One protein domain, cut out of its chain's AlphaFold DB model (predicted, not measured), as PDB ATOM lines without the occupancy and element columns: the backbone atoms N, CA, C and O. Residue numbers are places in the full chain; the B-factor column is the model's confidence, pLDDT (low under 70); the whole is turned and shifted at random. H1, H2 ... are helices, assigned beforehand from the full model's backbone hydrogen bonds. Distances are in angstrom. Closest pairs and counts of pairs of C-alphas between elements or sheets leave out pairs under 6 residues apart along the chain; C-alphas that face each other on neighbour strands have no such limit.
ATOM      1  N   ALA A   6      71.289  54.964  72.331       92.81
ATOM      2  CA  ALA A   6      70.466  54.517  71.215       92.81
ATOM      3  C   ALA A   6      69.219  55.405  71.069       92.81
ATOM      4  O   ALA A   6      68.626  55.842  72.060       92.81
ATOM      5  N   ARG A   7      68.789  55.645  69.828       93.62
ATOM      6  CA  ARG A   7      67.565  56.404  69.530       93.62
ATOM      7  C   ARG A   7      66.501  55.501  68.943       93.62
ATOM      8  O   ARG A   7      66.802  54.541  68.248       93.62
ATOM      9  N   LYS A   8      65.238  55.829  69.197       95.06
ATOM     10  CA  LYS A   8      64.104  55.106  68.620       95.06
ATOM     11  C   LYS A   8      63.775  55.632  67.225       95.06
ATOM     12  O   LYS A   8      63.775  56.843  67.003       95.06
ATOM     13  N   CYS A   9      63.457  54.718  66.313       94.44
ATOM     14  CA  CYS A   9      62.862  55.032  65.021       94.44
ATOM     15  C   CYS A   9      61.563  55.820  65.223       94.44
ATOM     16  O   CYS A   9      60.715  55.412  66.016       94.44
ATOM     17  N   GLY A  10      61.379  56.902  64.467       91.50
ATOM     18  CA  GLY A  10      60.189  57.747  64.564       91.50
ATOM     19  C   GLY A  10      58.869  57.076  64.170       91.50
ATOM     20  O   GLY A  10      57.824  57.626  64.492       91.50
ATOM     21  N   ASP A  11      58.907  55.923  63.490       92.69
ATOM     22  CA  ASP A  11      57.700  55.219  63.027       92.69
ATOM     23  C   ASP A  11      57.454  53.895  63.772       92.69
ATOM     24  O   ASP A  11      56.348  53.652  64.240       92.69
ATOM     25  N   CYS A  12      58.463  53.021  63.879       93.81
ATOM     26  CA  CYS A  12      58.304  51.677  64.457       93.81
ATOM     27  C   CYS A  12      58.913  51.510  65.854       93.81
ATOM     28  O   CYS A  12      58.959  50.393  66.364       93.81
ATOM     29  N   GLU A  13      59.445  52.586  66.438       94.81
ATOM     30  CA  GLU A  13      60.098  52.617  67.755       94.81
ATOM     31  C   GLU A  13      61.302  51.678  67.944       94.81
ATOM     32  O   GLU A  13      61.865  51.623  69.039       94.81
ATOM     33  N   LYS A  14      61.752  50.987  66.886       94.50
ATOM     34  CA  LYS A  14      62.974  50.171  66.899       94.50
ATOM     35  C   LYS A  14      64.152  51.012  67.395       94.50
ATOM     36  O   LYS A  14      64.355  52.126  66.912       94.50
ATOM     37  N   GLU A  15      64.940  50.466  68.313       95.50
ATOM     38  CA  GLU A  15      66.191  51.082  68.749       95.50
ATOM     39  C   GLU A  15      67.238  51.025  67.633       95.50
ATOM     40  O   GLU A  15      67.470  49.982  67.021       95.50
ATOM     41  N   ILE A  16      67.857  52.170  67.377       94.06
ATOM     42  CA  ILE A  16      68.901  52.379  66.384       94.06
ATOM     43  C   ILE A  16      70.141  52.798  67.156       94.06
ATOM     44  O   ILE A  16      70.139  53.795  67.882       94.06
ATOM     45  N   GLN A  17      71.199  52.012  67.004       94.75
ATOM     46  CA  GLN A  17      72.508  52.335  67.557       94.75
ATOM     47  C   GLN A  17      73.222  53.325  66.637       94.75
ATOM     48  O   GLN A  17      73.069  53.268  65.416       94.75
ATOM     49  N   PHE A  18      74.070  54.188  67.194       92.69
ATOM     50  CA  PHE A  18      74.824  55.158  66.393       92.69
ATOM     51  C   PHE A  18      75.659  54.496  65.280       92.69
ATOM     52  O   PHE A  18      75.699  54.967  64.145       92.69
ATOM     53  N   GLN A  19      76.264  53.341  65.570       91.44
ATOM     54  CA  GLN A  19      77.014  52.571  64.572       91.44
ATOM     55  C   GLN A  19      76.124  52.018  63.449       91.44
ATOM     56  O   GLN A  19      76.564  51.943  62.304       91.44
ATOM     57  N   GLU A  20      74.876  51.641  63.755       91.56
ATOM     58  CA  GLU A  20      73.902  51.216  62.740       91.56
ATOM     59  C   GLU A  20      73.541  52.400  61.838       91.56
ATOM     60  O   GLU A  20      73.603  52.266  60.618       91.56
ATOM     61  N   PHE A  21      73.291  53.572  62.427       92.19
ATOM     62  CA  PHE A  21      73.022  54.810  61.697       92.19
ATOM     63  C   PHE A  21      74.168  55.198  60.745       92.19
ATOM     64  O   PHE A  21      73.917  55.488  59.575       92.19
ATOM     65  N   LEU A  22      75.423  55.156  61.203       92.44
ATOM     66  CA  LEU A  22      76.584  55.448  60.352       92.44
ATOM     67  C   LEU A  22      76.759  54.427  59.225       92.44
ATOM     68  O   LEU A  22      77.059  54.800  58.093       92.44
ATOM     69  N   ARG A  23      76.533  53.138  59.505       90.81
ATOM     70  CA  ARG A  23      76.607  52.078  58.489       90.81
ATOM     71  C   ARG A  23      75.573  52.283  57.379       90.81
ATOM     72  O   ARG A  23      75.859  51.990  56.222       90.81
ATOM     73  N   GLU A  24      74.386  52.766  57.731       89.44
ATOM     74  CA  GLU A  24      73.319  53.088  56.777       89.44
ATOM     75  C   GLU A  24      73.586  54.391  56.000       89.44
ATOM     76  O   GLU A  24      73.026  54.587  54.923       89.44
ATOM     77  N   ASN A  25      74.477  55.257  56.498       88.94
ATOM     78  CA  ASN A  25      74.792  56.562  55.918       88.94
ATOM     79  C   ASN A  25      76.307  56.725  55.661       88.94
ATOM     80  O   ASN A  25      76.947  57.584  56.269       88.94
ATOM     81  N   PRO A  26      76.901  55.954  54.728       89.94
ATOM     82  CA  PRO A  26      78.357  55.882  54.546       89.94
ATOM     83  C   PRO A  26      79.003  57.178  54.034       89.94
ATOM     84  O   PRO A  26      80.222  57.314  54.064       89.94
ATOM     85  N   THR A  27      78.212  58.130  53.533       92.44
ATOM     86  CA  THR A  27      78.699  59.444  53.083       92.44
ATOM     87  C   THR A  27      78.866  60.447  54.225       92.44
ATOM     88  O   THR A  27      79.319  61.563  53.978       92.44
ATOM     89  N   ILE A  28      78.434  60.097  55.439       91.81
ATOM     90  CA  ILE A  28      78.503  60.953  56.622       91.81
ATOM     91  C   ILE A  28      79.721  60.537  57.445       91.81
ATOM     92  O   ILE A  28      79.895  59.370  57.788       91.81
ATOM     93  N   ASP A  29      80.576  61.503  57.745       92.81
ATOM     94  CA  ASP A  29      81.708  61.358  58.650       92.81
ATOM     95  C   ASP A  29      81.250  61.231  60.113       92.81
ATOM     96  O   ASP A  29      80.145  61.628  60.472       92.81
ATOM     97  N   ASN A  30      82.098  60.676  60.983       90.94
ATOM     98  CA  ASN A  30      81.723  60.402  62.377       90.94
ATOM     99  C   ASN A  30      81.292  61.657  63.150       90.94
ATOM    100  O   ASN A  30      80.326  61.583  63.905       90.94
ATOM    101  N   GLU A  31      81.989  62.783  62.969       91.38
ATOM    102  CA  GLU A  31      81.702  64.037  63.680       91.38
ATOM    103  C   GLU A  31      80.324  64.565  63.284       91.38
ATOM    104  O   GLU A  31      79.436  64.713  64.124       91.38
ATOM    105  N   ARG A  32      80.087  64.715  61.977       92.06
ATOM    106  CA  ARG A  32      78.776  65.117  61.463       92.06
ATOM    107  C   ARG A  32      77.676  64.112  61.796       92.06
ATOM    108  O   ARG A  32      76.529  64.499  62.014       92.06
ATOM    109  N   GLY A  33      77.998  62.823  61.803       92.56
ATOM    110  CA  GLY A  33      77.078  61.771  62.207       92.56
ATOM    111  C   GLY A  33      76.609  61.978  63.640       92.56
ATOM    112  O   GLY A  33      75.410  61.875  63.894       92.56
ATOM    113  N   HIS A  34      77.531  62.311  64.543       92.25
ATOM    114  CA  HIS A  34      77.249  62.598  65.948       92.25
ATOM    115  C   HIS A  34      76.274  63.771  66.081       92.25
ATOM    116  O   HIS A  34      75.205  63.619  66.673       92.25
ATOM    117  N   ASP A  35      76.584  64.892  65.422       92.38
ATOM    118  CA  ASP A  35      75.750  66.096  65.432       92.38
ATOM    119  C   ASP A  35      74.326  65.812  64.937       92.38
ATOM    120  O   ASP A  35      73.337  66.276  65.510       92.38
ATOM    121  N   LEU A  36      74.202  65.030  63.859       92.50
ATOM    122  CA  LEU A  36      72.906  64.677  63.285       92.50
ATOM    123  C   LEU A  36      72.126  63.713  64.180       92.50
ATOM    124  O   LEU A  36      70.910  63.861  64.337       92.50
ATOM    125  N   PHE A  37      72.809  62.724  64.750       92.81
ATOM    126  CA  PHE A  37      72.180  61.684  65.548       92.81
ATOM    127  C   PHE A  37      71.731  62.204  66.913       92.81
ATOM    128  O   PHE A  37      70.664  61.815  67.379       92.81
ATOM    129  N   GLU A  38      72.465  63.127  67.529       91.62
ATOM    130  CA  GLU A  38      72.081  63.743  68.805       91.62
ATOM    131  C   GLU A  38      71.118  64.922  68.647       91.62
ATOM    132  O   GLU A  38      70.463  65.320  69.612       91.62
ATOM    133  N   SER A  39      70.970  65.459  67.431       91.56
ATOM    134  CA  SER A  39      70.087  66.596  67.192       91.56
ATOM    135  C   SER A  39      68.639  66.283  67.611       91.56
ATOM    136  O   SER A  39      68.007  65.377  67.047       91.56
ATOM    137  N   PRO A  40      68.044  67.066  68.535       89.12
ATOM    138  CA  PRO A  40      66.656  66.876  68.954       89.12
ATOM    139  C   PRO A  40      65.660  67.284  67.858       89.12
ATOM    140  O   PRO A  40      64.491  66.913  67.909       89.12
ATOM    141  N   ILE A  41      66.121  68.042  66.858       91.44
ATOM    142  CA  ILE A  41      65.317  68.508  65.722       91.44
ATOM    143  C   ILE A  41      65.165  67.392  64.680       91.44
ATOM    144  O   ILE A  41      64.201  67.372  63.913       91.44
ATOM    145  N   ILE A  42      66.112  66.452  64.646       90.06
ATOM    146  CA  ILE A  42      66.139  65.373  63.667       90.06
ATOM    147  C   ILE A  42      65.422  64.153  64.235       90.06
ATOM    148  O   ILE A  42      65.708  63.668  65.333       90.06
ATOM    149  N   THR A  43      64.479  63.638  63.450       91.38
ATOM    150  CA  THR A  43      63.862  62.337  63.691       91.38
ATOM    151  C   THR A  43      64.647  61.272  62.935       91.38
ATOM    152  O   THR A  43      64.768  61.340  61.712       91.38
ATOM    153  N   VAL A  44      65.172  60.292  63.666       92.38
ATOM    154  CA  VAL A  44      65.884  59.148  63.092       92.38
ATOM    155  C   VAL A  44      64.864  58.088  62.677       92.38
ATOM    156  O   VAL A  44      63.899  57.825  63.394       92.38
ATOM    157  N   TYR A  45      65.078  57.475  61.519       92.75
ATOM    158  CA  TYR A  45      64.258  56.384  61.004       92.75
ATOM    159  C   TYR A  45      65.150  55.191  60.694       92.75
ATOM    160  O   TYR A  45      66.276  55.377  60.245       92.75
ATOM    161  N   CYS A  46      64.646  53.976  60.905       92.25
ATOM    162  CA  CYS A  46      65.317  52.793  60.383       92.25
ATOM    163  C   CYS A  46      65.138  52.732  58.862       92.25
ATOM    164  O   CYS A  46      64.141  53.236  58.328       92.25
ATOM    165  N   THR A  47      66.066  52.063  58.176       90.69
ATOM    166  CA  THR A  47      66.031  51.912  56.714       90.69
ATOM    167  C   THR A  47      64.676  51.429  56.196       90.69
ATOM    168  O   THR A  47      64.148  51.975  55.230       90.69
ATOM    169  N   GLU A  48      64.055  50.451  56.859       91.69
ATOM    170  CA  GLU A  48      62.761  49.919  56.420       91.69
ATOM    171  C   GLU A  48      61.636  50.958  56.451       91.69
ATOM    172  O   GLU A  48      60.866  51.058  55.495       91.69
ATOM    173  N   CYS A  49      61.526  51.725  57.537       91.56
ATOM    174  CA  CYS A  49      60.504  52.763  57.672       91.56
ATOM    175  C   CYS A  49      60.771  53.924  56.717       91.56
ATOM    176  O   CYS A  49      59.844  54.416  56.078       91.56
ATOM    177  N   PHE A  50      62.039  54.314  56.568       89.62
ATOM    178  CA  PHE A  50      62.431  55.378  55.653       89.62
ATOM    179  C   PHE A  50      62.059  55.045  54.202       89.62
ATOM    180  O   PHE A  50      61.438  55.866  53.531       89.62
ATOM    181  N   LEU A  51      62.366  53.827  53.739       88.31
ATOM    182  CA  LEU A  51      62.095  53.389  52.363       88.31
ATOM    183  C   LEU A  51      60.609  53.143  52.073       88.31
ATOM    184  O   LEU A  51      60.171  53.304  50.937       88.31
TER     185      LEU A  51
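This is residues 6 to 51 of the 68 residues of an uncharacterized protein of marine sediment metagenome (UniProt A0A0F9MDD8). A looped stretch, residues 6 to 17, folds back on itself at one end of a small body, near the short helix H3, and leads to two helices, H1 and H2, set crosswise at the other end. The printed part has 46 residues with three named helices, in the order H1, H2, H3, and no named strand; the class is all helix, with under half of the residues, 21, in named elements. It is compact, with a radius of gyration of the C-alphas of 9.8 A and spans of 26 by 20 by 15 A.

Residues 7 to 8 pair briefly with residues 15 to 16, antiparallel. H1, residues 18 to 24, touches H2, residues 30 to 38, opposite ways at a steep tilt of 69 degrees, only just short of about perpendicular; the closest C-alphas, of Leu 22 and Gly 33, are 6.6 A apart. H3, residues 47 to 51, is close to H1 but not clearly touching, the closest C-alphas, of Glu 24 and Thr 47, being 7.4 A apart. H2 and H3 are apart. In H1, H2 and H3 every O i to N i+4 pair is within hydrogen-bond range.

H1 begins at C-alpha 18 (74.824, 55.158, 66.393) and is 10.0 A long; H2 is 12.1 A. H3, 6.1 A, ends at C-alpha 51 (62.095, 53.389, 52.363).

The C-alphas farthest apart, of Cys 12 and Glu 31, are 26.5 A apart. The printed part has no cut; the link H1 to H2 is tight, H2 to H3 short. No printed residue is under 70 in pLDDT.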